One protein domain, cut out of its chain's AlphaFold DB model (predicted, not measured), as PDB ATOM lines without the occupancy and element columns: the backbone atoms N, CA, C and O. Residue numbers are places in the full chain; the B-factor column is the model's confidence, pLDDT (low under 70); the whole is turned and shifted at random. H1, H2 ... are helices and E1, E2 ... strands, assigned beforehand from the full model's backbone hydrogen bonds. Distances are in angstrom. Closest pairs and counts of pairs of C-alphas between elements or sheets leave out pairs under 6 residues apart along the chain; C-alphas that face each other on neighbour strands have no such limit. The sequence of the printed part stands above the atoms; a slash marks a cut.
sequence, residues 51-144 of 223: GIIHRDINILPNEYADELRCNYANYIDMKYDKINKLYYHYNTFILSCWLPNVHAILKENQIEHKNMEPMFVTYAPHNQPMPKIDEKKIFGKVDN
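AT A GLANCE: This is residues 51 to 144 of the 223 residues of the protein "Hypothetical protein" of Adineta steineri (UniProt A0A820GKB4). One strongly twisted sheet of five strands makes the body, and its long hairpin of E2 and E3 reaches out at one end of an elongated shape, with the small helix H2 set beyond the sheet at the other end. The short helix H1 sits at the sheet near the start of E2 and the end of E3. The 94 residues printed have five named strands and two named helices, in the order E1 H1 E2 E3 H2 E4 E5, and the sheet runs E2 E3 E4 E1 E5, antiparallel throughout. The class is mixed, helices and strands; the whole is only just compact, close to loose, with a radius of gyration of the C-alphas of 14.5 A, and spans 51 by 27 by 22 A.

HOW THE PARTS SIT: E1, residues 51 to 54, is an inner strand and the antiparallel neighbour of E5, residues 138 to 143, at 160 degrees, with N 51 and O 142 within hydrogen-bond range at 2.9 A. E4, residues 120 to 123, is the other neighbour of E1, antiparallel at 154 degrees, with N 54 and O 120 at 3.0 A. H1, residues 65 to 71, is on the sheet but only grazes it. The closest C-alphas of H1 and E3, residues 86 to 94, are those of Arg 69 and Ile 94, 6.0 A apart. E2, residues 74 to 81, and E3 form a hairpin, antiparallel at 160 degrees, with N 77 and O 90 at 2.9 A and N 88 and O 79 at 3.0 A. E3 and E4 are antiparallel neighbours at 160 degrees, with N 93 and O 121 at 2.8 A. The edge strands are E2 and E5. H2, residues 100 to 108, is not on the sheet, and H1 and H2 are apart. In H1 and H2 every O i to N i+4 pair is within hydrogen-bond range.

IN THESE COORDINATES: E1 begins with C-alpha 51 at (154.063, 190.946, 178.054). H1 follows at residues 65 to 71, then E2 at 74 to 81, 22.2 A long, and E3 at 86 to 94, 25.9 A long. H2, 12.3 A from first to last C-alpha, ends with C-alpha 108 at (154.001, 164.437, 193.056). E4 follows at 120 to 123, and E5, 14.9 A long, ends with C-alpha 143 at (160.241, 192.285, 176.468).

THE WHOLE: The two C-alphas farthest apart are those of Ile 83 and Glu 108, 51.1 A. The printed part has no cut. The links H2 to E4 and E4 to E5 are long, and residues 124 to 137 hold no named element. The mean pLDDT of the printed part is 91.2, and no printed residue is under 70.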
ATOM      1  N   GLY A  51     154.860 191.900 177.284       94.12
ATOM      2  CA  GLY A  51     154.063 190.946 178.054       94.12
ATOM      3  C   GLY A  51     154.031 191.288 179.538       94.12
ATOM      4  O   GLY A  51     155.000 191.816 180.087       94.12
ATOM      5  N   ILE A  52     152.943 190.943 180.221       97.00
ATOM      6  CA  ILE A  52     152.861 190.979 181.687       97.00
ATOM      7  C   ILE A  52     152.788 189.553 182.207       97.00
ATOM      8  O   ILE A  52     151.941 188.783 181.767       97.00
ATOM      9  N   ILE A  53     153.651 189.215 183.167       97.25
ATOM     10  CA  ILE A  53     153.621 187.941 183.893       97.25
ATOM     11  C   ILE A  53     152.763 188.138 185.140       97.25
ATOM     12  O   ILE A  53     153.071 189.000 185.969       97.25
ATOM     13  N   HIS A  54     151.695 187.360 185.295       97.38
ATOM     14  CA  HIS A  54     150.761 187.511 186.412       97.38
ATOM     15  C   HIS A  54     150.002 186.214 186.722       97.38
ATOM     16  O   HIS A  54     150.083 185.228 185.995       97.38
ATOM     17  N   ARG A  55     149.236 186.237 187.817       96.31
ATOM     18  CA  ARG A  55     148.339 185.146 188.253       96.31
ATOM     19  C   ARG A  55     146.866 185.554 188.342       96.31
ATOM     20  O   ARG A  55     146.075 184.960 189.072       96.31
ATOM     21  N   ASP A  56     146.499 186.645 187.679       96.56
ATOM     22  CA  ASP A  56     145.140 187.182 187.771       96.56
ATOM     23  C   ASP A  56     144.147 186.393 186.911       96.56
ATOM     24  O   ASP A  56     144.063 186.610 185.709       96.56
ATOM     25  N   ILE A  57     143.382 185.493 187.538       94.25
ATOM     26  CA  ILE A  57     142.367 184.656 186.874       94.25
ATOM     27  C   ILE A  57     141.247 185.449 186.200       94.25
ATOM     28  O   ILE A  57     140.668 184.969 185.233       94.25
ATOM     29  N   ASN A  58     141.000 186.682 186.647       95.12
ATOM     30  CA  ASN A  58     139.970 187.546 186.071       95.12
ATOM     31  C   ASN A  58     140.312 188.033 184.653       95.12
ATOM     32  O   ASN A  58     139.493 188.708 184.032       95.12
ATOM     33  N   ILE A  59     141.512 187.720 184.144       95.69
ATOM     34  CA  ILE A  59     141.849 187.925 182.734       95.69
ATOM     35  C   ILE A  59     141.058 186.987 181.813       95.69
ATOM     36  O   ILE A  59     140.839 187.298 180.645       95.69
ATOM     37  N   LEU A  60     140.635 185.834 182.342       95.44
ATOM     38  CA  LEU A  60     139.838 184.848 181.631       95.44
ATOM     39  C   LEU A  60     138.339 185.122 181.854       95.44
ATOM     40  O   LEU A  60     137.952 185.643 182.903       95.44
ATOM     41  N   PRO A  61     137.462 184.727 180.916       94.81
ATOM     42  CA  PRO A  61     136.019 184.784 181.122       94.81
ATOM     43  C   PRO A  61     135.593 183.906 182.303       94.81
ATOM     44  O   PRO A  61     135.862 182.707 182.304       94.81
ATOM     45  N   ASN A  62     134.875 184.481 183.273       93.44
ATOM     46  CA  ASN A  62     134.470 183.790 184.508       93.44
ATOM     47  C   ASN A  62     133.763 182.445 184.271       93.44
ATOM     48  O   ASN A  62     133.973 181.511 185.035       93.44
ATOM     49  N   GLU A  63     132.939 182.347 183.224       94.75
ATOM     50  CA  GLU A  63     132.190 181.128 182.886       94.75
ATOM     51  C   GLU A  63     133.107 179.954 182.501       94.75
ATOM     52  O   GLU A  63     132.796 178.808 182.809       94.75
ATOM     53  N   TYR A  64     134.260 180.243 181.890       93.19
ATOM     54  CA  TYR A  64     135.174 179.237 181.337       93.19
ATOM     55  C   TYR A  64     136.547 179.234 182.018       93.19
ATOM     56  O   TYR A  64     137.440 178.511 181.586       93.19
ATOM     57  N   ALA A  65     136.752 180.034 183.069       92.31
ATOM     58  CA  ALA A  65     138.071 180.269 183.655       92.31
ATOM     59  C   ALA A  65     138.763 178.972 184.111       92.31
ATOM     60  O   ALA A  65     139.953 178.784 183.853       92.31
ATOM     61  N   ASP A  66     138.015 178.062 184.741       90.19
ATOM     62  CA  ASP A  66     138.534 176.766 185.189       90.19
ATOM     63  C   ASP A  66     138.849 175.821 184.032       90.19
ATOM     64  O   ASP A  66     139.879 175.146 184.051       90.19
ATOM     65  N   GLU A  67     138.003 175.796 183.002       91.81
ATOM     66  CA  GLU A  67     138.233 174.969 181.821       91.81
ATOM     67  C   GLU A  67     139.470 175.450 181.050       91.81
ATOM     68  O   GLU A  67     140.368 174.658 180.751       91.81
ATOM     69  N   LEU A  68     139.539 176.762 180.795       93.00
ATOM     70  CA  LEU A  68     140.618 177.422 180.067       93.00
ATOM     71  C   LEU A  68     141.965 177.180 180.745       93.00
ATOM     72  O   LEU A  68     142.897 176.693 180.105       93.00
ATOM     73  N   ARG A  69     142.064 177.448 182.052       89.88
ATOM     74  CA  ARG A  69     143.348 177.380 182.767       89.88
ATOM     75  C   ARG A  69     143.911 175.971 182.956       89.88
ATOM     76  O   ARG A  69     145.089 175.853 183.293       89.88
ATOM     77  N   CYS A  70     143.074 174.941 182.804       88.19
ATOM     78  CA  CYS A  70     143.454 173.540 182.999       88.19
ATOM     79  C   CYS A  70     143.745 172.811 181.685       88.19
ATOM     80  O   CYS A  70     144.478 171.827 181.708       88.19
ATOM     81  N   ASN A  71     143.183 173.261 180.557       89.81
ATOM     82  CA  ASN A  71     143.182 172.463 179.325       89.81
ATOM     83  C   ASN A  71     143.725 173.185 178.086       89.81
ATOM     84  O   ASN A  71     144.016 172.522 177.092       89.81
ATOM     85  N   TYR A  72     143.877 174.511 178.111       93.19
ATOM     86  CA  TYR A  72     144.219 175.282 176.916       93.19
ATOM     87  C   TYR A  72     145.477 176.102 177.138       93.19
ATOM     88  O   TYR A  72     145.562 176.857 178.094       93.19
ATOM     89  N   ALA A  73     146.438 176.003 176.218       93.31
ATOM     90  CA  ALA A  73     147.718 176.700 176.337       93.31
ATOM     91  C   ALA A  73     147.617 178.224 176.189       93.31
ATOM     92  O   ALA A  73     148.530 178.948 176.596       93.31
ATOM     93  N   ASN A  74     146.522 178.710 175.608       94.56
ATOM     94  CA  ASN A  74     146.325 180.116 175.307       94.56
ATOM     95  C   ASN A  74     144.841 180.466 175.187       94.56
ATOM     96  O   ASN A  74     144.045 179.683 174.666       94.56
ATOM     97  N   TYR A  75     144.505 181.681 175.609       95.31
ATOM     98  CA  TYR A  75     143.209 182.317 175.405       95.31
ATOM     99  C   TYR A  75     143.394 183.604 174.594       95.31
ATOM    100  O   TYR A  75     144.200 184.461 174.959       95.31
ATOM    101  N   ILE A  76     142.651 183.723 173.491       95.31
ATOM    102  CA  ILE A  76     142.683 184.888 172.602       95.31
ATOM    103  C   ILE A  76     141.352 185.628 172.722       95.31
ATOM    104  O   ILE A  76     140.297 185.074 172.414       95.31
ATOM    105  N   ASP A  77     141.415 186.888 173.139       94.00
ATOM    106  CA  ASP A  77     140.253 187.760 173.301       94.00
ATOM    107  C   ASP A  77     140.233 188.807 172.185       94.00
ATOM    108  O   ASP A  77     141.030 189.746 172.183       94.00
ATOM    109  N   MET A  78     139.337 188.630 171.211       93.12
ATOM    110  CA  MET A  78     139.184 189.556 170.092       93.12
ATOM    111  C   MET A  78     138.352 190.779 170.482       93.12
ATOM    112  O   MET A  78     137.232 190.673 170.980       93.12
ATOM    113  N   LYS A  79     138.871 191.962 170.162       91.31
ATOM    114  CA  LYS A  79     138.243 193.260 170.393       91.31
ATOM    115  C   LYS A  79     138.063 194.019 169.085       91.31
ATOM    116  O   LYS A  79     138.768 193.793 168.103       91.31
ATOM    117  N   TYR A  80     137.116 194.951 169.094       91.81
ATOM    118  CA  TYR A  80     136.870 195.864 167.986       91.81
ATOM    119  C   TYR A  80     136.984 197.308 168.467       91.81
ATOM    120  O   TYR A  80     136.202 197.763 169.306       91.81
ATOM    121  N   ASP A  81     137.958 198.029 167.920       88.25
ATOM    122  CA  ASP A  81     138.104 199.463 168.111       88.25
ATOM    123  C   ASP A  81     137.138 200.194 167.173       88.25
ATOM    124  O   ASP A  81     137.337 200.252 165.958       88.25
ATOM    125  N   LYS A  82     136.073 200.772 167.739       90.12
ATOM    126  CA  LYS A  82     135.058 201.508 166.971       90.12
ATOM    127  C   LYS A  82     135.587 202.805 166.354       90.12
ATOM    128  O   LYS A  82     135.025 203.240 165.351       90.12
ATOM    129  N   ILE A  83     136.608 203.423 166.952       89.31
ATOM    130  CA  ILE A  83     137.164 204.706 166.505       89.31
ATOM    131  C   ILE A  83     138.003 204.467 165.254       89.31
ATOM    132  O   ILE A  83     137.743 205.061 164.210       89.31
ATOM    133  N   ASN A  84     138.952 203.537 165.350       87.75
ATOM    134  CA  ASN A  84     139.852 203.214 164.245       87.75
ATOM    135  C   ASN A  84     139.247 202.208 163.250       87.75
ATOM    136  O   ASN A  84     139.791 202.022 162.167       87.75
ATOM    137  N   LYS A  85     138.104 201.593 163.590       91.56
ATOM    138  CA  LYS A  85     137.421 200.541 162.815       91.56
ATOM    139  C   LYS A  85     138.318 199.333 162.538       91.56
ATOM    140  O   LYS A  85     138.310 198.781 161.438       91.56
ATOM    141  N   LEU A  86     139.086 198.920 163.544       89.12
ATOM    142  CA  LEU A  86     140.047 197.822 163.450       89.12
ATOM    143  C   LEU A  86     139.776 196.759 164.511       89.12
ATOM    144  O   LEU A  86     139.367 197.063 165.633       89.12
ATOM    145  N   TYR A  87     140.029 195.505 164.148       89.81
ATOM    146  CA  TYR A  87     140.079 194.408 165.105       89.81
ATOM    147  C   TYR A  87     141.472 194.319 165.713       89.81
ATOM    148  O   TYR A  87     142.475 194.478 165.019       89.81
ATOM    149  N   TYR A  88     141.520 194.023 167.001       90.25
ATOM    150  CA  TYR A  88     142.743 193.687 167.713       90.25
ATOM    151  C   TYR A  88     142.461 192.532 168.668       90.25
ATOM    152  O   TYR A  88     141.308 192.137 168.842       90.25
ATOM    153  N   HIS A  89     143.493 191.944 169.260       92.56
ATOM    154  CA  HIS A  89     143.305 190.834 170.183       92.56
ATOM    155  C   HIS A  89     144.269 190.924 171.353       92.56
ATOM    156  O   HIS A  89     145.382 191.411 171.198       92.56
ATOM    157  N   TYR A  90     143.848 190.423 172.505       94.50
ATOM    158  CA  TYR A  90     144.755 190.090 173.595       94.50
ATOM    159  C   TYR A  90     145.078 188.605 173.528       94.50
ATOM    160  O   TYR A  90     144.209 187.800 173.192       94.50
ATOM    161  N   ASN A  91     146.314 188.240 173.854       95.75
ATOM    162  CA  ASN A  91     146.730 186.845 173.924       95.75
ATOM    163  C   ASN A  91     147.267 186.545 175.320       95.75
ATOM    164  O   ASN A  91     148.273 187.115 175.739       95.75
ATOM    165  N   THR A  92     146.589 185.655 176.038       96.62
ATOM    166  CA  THR A  92     147.015 185.172 177.351       96.62
ATOM    167  C   THR A  92     147.553 183.759 177.206       96.62
ATOM    168  O   THR A  92     146.779 182.829 176.986       96.62
ATOM    169  N   PHE A  93     148.861 183.575 177.370       95.88
ATOM    170  CA  PHE A  93     149.454 182.251 177.528       95.88
ATOM    171  C   PHE A  93     149.139 181.707 178.917       95.88
ATOM    172  O   PHE A  93     149.355 182.380 179.923       95.88
ATOM    173  N   ILE A  94     148.665 180.469 178.961       95.00
ATOM    174  CA  ILE A  94     148.242 179.743 180.155       95.00
ATOM    175  C   ILE A  94     149.298 178.689 180.448       95.00
ATOM    176  O   ILE A  94     149.211 177.551 180.010       95.00
ATOM    177  N   LEU A  95     150.349 179.079 181.160       92.06
ATOM    178  CA  LEU A  95     151.500 178.215 181.418       92.06
ATOM    179  C   LEU A  95     151.176 177.068 182.388       92.06
ATOM    180  O   LEU A  95     151.836 176.028 182.370       92.06
ATOM    181  N   SER A  96     150.153 177.241 183.229       85.56
ATOM    182  CA  SER A  96     149.756 176.256 184.239       85.56
ATOM    183  C   SER A  96     149.373 174.896 183.660       85.56
ATOM    184  O   SER A  96     149.599 173.893 184.327       85.56
ATOM    185  N   CYS A  97     148.834 174.824 182.437       84.00
ATOM    186  CA  CYS A  97     148.266 173.584 181.892       84.00
ATOM    187  C   CYS A  97     149.154 172.774 180.952       84.00
ATOM    188  O   CYS A  97     148.713 171.737 180.464       84.00
ATOM    189  N   TRP A  98     150.363 173.229 180.631       83.19
ATOM    190  CA  TRP A  98     151.191 172.520 179.646       83.19
ATOM    191  C   TRP A  98     152.670 172.448 179.989       83.19
ATOM    192  O   TRP A  98     153.387 171.658 179.375       83.19
ATOM    193  N   LEU A  99     153.141 173.204 180.982       85.31
ATOM    194  CA  LEU A  99     154.527 173.111 181.417       85.31
ATOM    195  C   LEU A  99     154.805 171.738 182.072       85.31
ATOM    196  O   LEU A  99     154.189 171.399 183.086       85.31
ATOM    197  N   PRO A 100     155.743 170.922 181.548       83.50
ATOM    198  CA  PRO A 100     155.966 169.565 182.057       83.50
ATOM    199  C   PRO A 100     156.389 169.512 183.530       83.50
ATOM    200  O   PRO A 100     155.946 168.641 184.276       83.50
ATOM    201  N   ASN A 101     157.215 170.464 183.966       85.06
ATOM    202  CA  ASN A 101     157.644 170.592 185.359       85.06
ATOM    203  C   ASN A 101     156.471 170.910 186.294       85.06
ATOM    204  O   ASN A 101     156.444 170.445 187.428       85.06
ATOM    205  N   VAL A 102     155.476 171.650 185.809       84.31
ATOM    206  CA  VAL A 102     154.257 171.950 186.561       84.31
ATOM    207  C   VAL A 102     153.425 170.687 186.746       84.31
ATOM    208  O   VAL A 102     153.046 170.359 187.867       84.31
ATOM    209  N   HIS A 103     153.212 169.921 185.676       83.31
ATOM    210  CA  HIS A 103     152.510 168.641 185.764       83.31
ATOM    211  C   HIS A 103     153.206 167.636 186.684       83.31
ATOM    212  O   HIS A 103     152.526 166.924 187.424       83.31
ATOM    213  N   ALA A 104     154.541 167.596 186.672       85.69
ATOM    214  CA  ALA A 104     155.310 166.770 187.599       85.69
ATOM    215  C   ALA A 104     155.024 167.158 189.058       85.69
ATOM    216  O   ALA A 104     154.633 166.299 189.844       85.69
ATOM    217  N   ILE A 105     155.093 168.456 189.385       85.12
ATOM    218  CA  ILE A 105     154.804 168.977 190.730       85.12
ATOM    219  C   ILE A 105     153.376 168.632 191.168       85.12
ATOM    220  O   ILE A 105     153.178 168.164 192.290       85.12
ATOM    221  N   LEU A 106     152.380 168.834 190.301       85.31
ATOM    222  CA  LEU A 106     150.981 168.533 190.620       85.31
ATOM    223  C   LEU A 106     150.776 167.048 190.925       85.31
ATOM    224  O   LEU A 106     150.117 166.698 191.903       85.31
ATOM    225  N   LYS A 107     151.391 166.174 190.119       86.44
ATOM    226  CA  LYS A 107     151.323 164.724 190.302       86.44
ATOM    227  C   LYS A 107     152.014 164.276 191.591       86.44
ATOM    228  O   LYS A 107     151.444 163.477 192.327       86.44
ATOM    229  N   GLU A 108     153.217 164.777 191.860       91.62
ATOM    230  CA  GLU A 108     154.001 164.437 193.056       91.62
ATOM    231  C   GLU A 108     153.290 164.854 194.347       91.62
ATOM    232  O   GLU A 108     153.279 164.099 195.317       91.62
ATOM    233  N   ASN A 109     152.649 166.024 194.342       89.38
ATOM    234  CA  ASN A 109     151.985 166.585 195.519       89.38
ATOM    235  C   ASN A 109     150.486 166.257 195.598       89.38
ATOM    236  O   ASN A 109     149.813 166.733 196.508       89.38
ATOM    237  N   GLN A 110     149.953 165.460 194.663       88.94
ATOM    238  CA  GLN A 110     148.525 165.116 194.578       88.94
ATOM    239  C   GLN A 110     147.607 166.355 194.554       88.94
ATOM    240  O   GLN A 110     146.516 166.359 195.121       88.94
ATOM    241  N   ILE A 111     148.059 167.423 193.895       84.81
ATOM    242  CA  ILE A 111     147.316 168.677 193.770       84.81
ATOM    243  C   ILE A 111     146.452 168.589 192.514       84.81
ATOM    244  O   ILE A 111     146.959 168.415 191.405       84.81
ATOM    245  N   GLU A 112     145.136 168.735 192.673       84.69
ATOM    246  CA  GLU A 112     144.249 168.890 191.521       84.69
ATOM    247  C   GLU A 112     144.618 170.166 190.761       84.69
ATOM    248  O   GLU A 112     144.843 171.213 191.364       84.69
ATOM    249  N   HIS A 113     144.622 170.105 189.431       81.81
ATOM    250  CA  HIS A 113     145.040 171.215 188.564       81.81
ATOM    251  C   HIS A 113     144.281 172.521 188.858       81.81
ATOM    252  O   HIS A 113     144.865 173.601 188.952       81.81
ATOM    253  N   LYS A 114     142.984 172.404 189.172       81.56
ATOM    254  CA  LYS A 114     142.148 173.535 189.591       81.56
ATOM    255  C   LYS A 114     142.610 174.205 190.902       81.56
ATOM    256  O   LYS A 114     142.303 175.367 191.137       81.56
ATOM    257  N   ASN A 115     143.364 173.530 191.754       84.06
ATOM    258  CA  ASN A 115     143.864 174.108 193.002       84.06
ATOM    259  C   ASN A 115     145.245 174.759 192.821       84.06
ATOM    260  O   ASN A 115     145.815 175.267 193.783       84.06
ATOM    261  N   MET A 116     145.788 174.754 191.599       84.94
ATOM    262  CA  MET A 116     147.038 175.424 191.283       84.94
ATOM    263  C   MET A 116     146.849 176.936 191.133       84.94
ATOM    264  O   MET A 116     145.892 177.400 190.509       84.94
ATOM    265  N   GLU A 117     147.824 177.694 191.636       87.12
ATOM    266  CA  GLU A 117     147.978 179.110 191.309       87.12
ATOM    267  C   GLU A 117     148.122 179.293 189.785       87.12
ATOM    268  O   GLU A 117     148.983 178.656 189.164       87.12
ATOM    269  N   PRO A 118     147.310 180.162 189.159       91.06
ATOM    270  CA  PRO A 118     147.414 180.404 187.731       91.06
ATOM    271  C   PRO A 118     148.757 181.029 187.354       91.06
ATOM    272  O   PRO A 118     149.281 181.888 188.063       91.06
ATOM    273  N   MET A 119     149.293 180.635 186.201       93.56
ATOM    274  CA  MET A 119     150.525 181.202 185.656       93.56
ATOM    275  C   MET A 119     150.252 181.706 184.252       93.56
ATOM    276  O   MET A 119     150.084 180.909 183.325       93.56
ATOM    277  N   PHE A 120     150.201 183.026 184.111       96.19
ATOM    278  CA  PHE A 120     149.843 183.679 182.865       96.19
ATOM    279  C   PHE A 120     150.933 184.607 182.361       96.19
ATOM    280  O   PHE A 120     151.639 185.253 183.142       96.19
ATOM    281  N   VAL A 121     151.005 184.711 181.035       96.94
ATOM    282  CA  VAL A 121     151.658 185.828 180.357       96.94
ATOM    283  C   VAL A 121     150.664 186.432 179.380       96.94
ATOM    284  O   VAL A 121     150.268 185.769 178.423       96.94
ATOM    285  N   THR A 122     150.256 187.672 179.630       96.88
ATOM    286  CA  THR A 122     149.293 188.378 178.778       96.88
ATOM    287  C   THR A 122     149.998 189.412 177.927       96.88
ATOM    288  O   THR A 122     150.778 190.220 178.434       96.88
ATOM    289  N   TYR A 123     149.686 189.381 176.639       95.56
ATOM    290  CA  TYR A 123     150.158 190.311 175.633       95.56
ATOM    291  C   TYR A 123     148.996 191.131 175.085       95.56
ATOM    292  O   TYR A 123     147.882 190.629 174.890       95.56
ATOM    293  N   ALA A 124     149.298 192.389 174.796       91.94
ATOM    294  CA  ALA A 124     148.458 193.275 174.017       91.94
ATOM    295  C   ALA A 124     149.278 193.838 172.849       91.94
ATOM    296  O   ALA A 124     150.499 193.972 172.977       91.94
ATOM    297  N   PRO A 125     148.629 194.210 171.733       87.25
ATOM    298  CA  PRO A 125     149.288 194.946 170.670       87.25
ATOM    299  C   PRO A 125     149.894 196.221 171.245       87.25
ATOM    300  O   PRO A 125     149.246 196.903 172.035       87.25
ATOM    301  N   HIS A 126     151.121 196.555 170.849       81.81
ATOM    302  CA  HIS A 126     151.872 197.675 171.433       81.81
ATOM    303  C   HIS A 126     151.124 199.023 171.408       81.81
ATOM    304  O   HIS A 126     151.315 199.866 172.280       81.81
ATOM    305  N   ASN A 127     150.254 199.231 170.418       83.19
ATOM    306  CA  ASN A 127     149.438 200.438 170.271       83.19
ATOM    307  C   ASN A 127     148.089 200.386 171.015       83.19
ATOM    308  O   ASN A 127     147.307 201.331 170.915       83.19
ATOM    309  N   GLN A 128     147.795 199.303 171.730       87.06
ATOM    310  CA  GLN A 128     146.573 199.117 172.506       87.06
ATOM    311  C   GLN A 128     146.894 199.088 174.004       87.06
ATOM    312  O   GLN A 128     147.953 198.606 174.411       87.06
ATOM    313  N   PRO A 129     145.985 199.574 174.865       87.75
ATOM    314  CA  PRO A 129     146.166 199.432 176.298       87.75
ATOM    315  C   PRO A 129     146.105 197.951 176.686       87.75
ATOM    316  O   PRO A 129     145.250 197.196 176.207       87.75
ATOM    317  N   MET A 130     146.990 197.559 177.599       90.56
ATOM    318  CA  MET A 130     146.934 196.251 178.241       90.56
ATOM    319  C   MET A 130     145.585 196.089 178.965       90.56
ATOM    320  O   MET A 130     145.121 197.050 179.596       90.56
ATOM    321  N   PRO A 131     144.942 194.908 178.916       92.56
ATOM    322  CA  PRO A 131     143.779 194.629 179.744       92.56
ATOM    323  C   PRO A 131     144.087 194.866 181.225       92.56
ATOM    324  O   PRO A 131     145.221 194.727 181.690       92.56
ATOM    325  N   LYS A 132     143.052 195.236 181.982       94.38
ATOM    326  CA  LYS A 132     143.181 195.493 183.415       94.38
ATOM    327  C   LYS A 132     143.570 194.201 184.137       94.38
ATOM    328  O   LYS A 132     142.772 193.274 184.203       94.38
ATOM    329  N   ILE A 133     144.768 194.194 184.709       96.62
ATOM    330  CA  ILE A 133     145.306 193.114 185.540       96.62
ATOM    331  C   ILE A 133     145.478 193.662 186.958       96.62
ATOM    332  O   ILE A 133     145.949 194.786 187.133       96.62
ATOM    333  N   ASP A 134     145.091 192.888 187.972       96.94
ATOM    334  CA  ASP A 134     145.345 193.235 189.374       96.94
ATOM    335  C   ASP A 134     146.853 193.395 189.633       96.94
ATOM    336  O   ASP A 134     147.614 192.427 189.587       96.94
ATOM    337  N   GLU A 135     147.283 194.622 189.942       96.25
ATOM    338  CA  GLU A 135     148.688 194.978 190.170       96.25
ATOM    339  C   GLU A 135     149.346 194.132 191.267       96.25
ATOM    340  O   GLU A 135     150.528 193.807 191.173       96.25
ATOM    341  N   LYS A 136     148.578 193.691 192.274       97.38
ATOM    342  CA  LYS A 136     149.085 192.836 193.364       97.38
ATOM    343  C   LYS A 136     149.386 191.405 192.916       97.38
ATOM    344  O   LYS A 136     149.966 190.625 193.674       97.38
ATOM    345  N   LYS A 137     148.954 191.034 191.712       97.25
ATOM    346  CA  LYS A 137     149.139 189.712 191.109       97.25
ATOM    347  C   LYS A 137     150.161 189.720 189.973       97.25
ATOM    348  O   LYS A 137     150.348 188.672 189.353       97.25
ATOM    349  N   ILE A 138     150.802 190.857 189.702       97.69
ATOM    350  CA  ILE A 138     151.863 190.983 188.700       97.69
ATOM    351  C   ILE A 138     153.195 190.539 189.311       97.69
ATOM    352  O   ILE A 138     153.592 191.012 190.372       97.69
ATOM    353  N   PHE A 139     153.899 189.655 188.608       96.69
ATOM    354  CA  PHE A 139     155.239 189.193 188.978       96.69
ATOM    355  C   PHE A 139     156.345 189.864 188.166       96.69
ATOM    356  O   PHE A 139     157.473 189.972 188.640       96.69
ATOM    357  N   GLY A 140     156.049 190.311 186.946       96.38
ATOM    358  CA  GLY A 140     157.062 190.904 186.087       96.38
ATOM    359  C   GLY A 140     156.547 191.283 184.710       96.38
ATOM    360  O   GLY A 140     155.351 191.211 184.422       96.38
ATOM    361  N   LYS A 141     157.486 191.693 183.861       95.31
ATOM    362  CA  LYS A 141     157.249 192.077 182.472       95.31
ATOM    363  C   LYS A 141     158.169 191.279 181.555       95.31
ATOM    364  O   LYS A 141     159.281 190.933 181.952       95.31
ATOM    365  N   VAL A 142     157.694 191.014 180.347       93.12
ATOM    366  CA  VAL A 142     158.452 190.394 179.259       93.12
ATOM    367  C   VAL A 142     158.664 191.441 178.175       93.12
ATOM    368  O   VAL A 142     157.726 192.157 177.831       93.12
ATOM    369  N   ASP A 143     159.883 191.504 177.649       90.62
ATOM    370  CA  ASP A 143     160.241 192.285 176.468       90.62
ATOM    371  C   ASP A 143     160.789 191.330 175.405       90.62
ATOM    372  O   ASP A 143     161.814 190.679 175.616       90.62
ATOM    373  N   ASN A 144     160.080 191.235 174.283       89.12
ATOM    374  CA  ASN A 144     160.411 190.365 173.157       89.12
ATOM    375  C   ASN A 144     160.928 191.138 171.931       89.12
ATOM    376  O   ASN A 144     160.995 190.575 170.833       89.12
TER     377      ASN A 144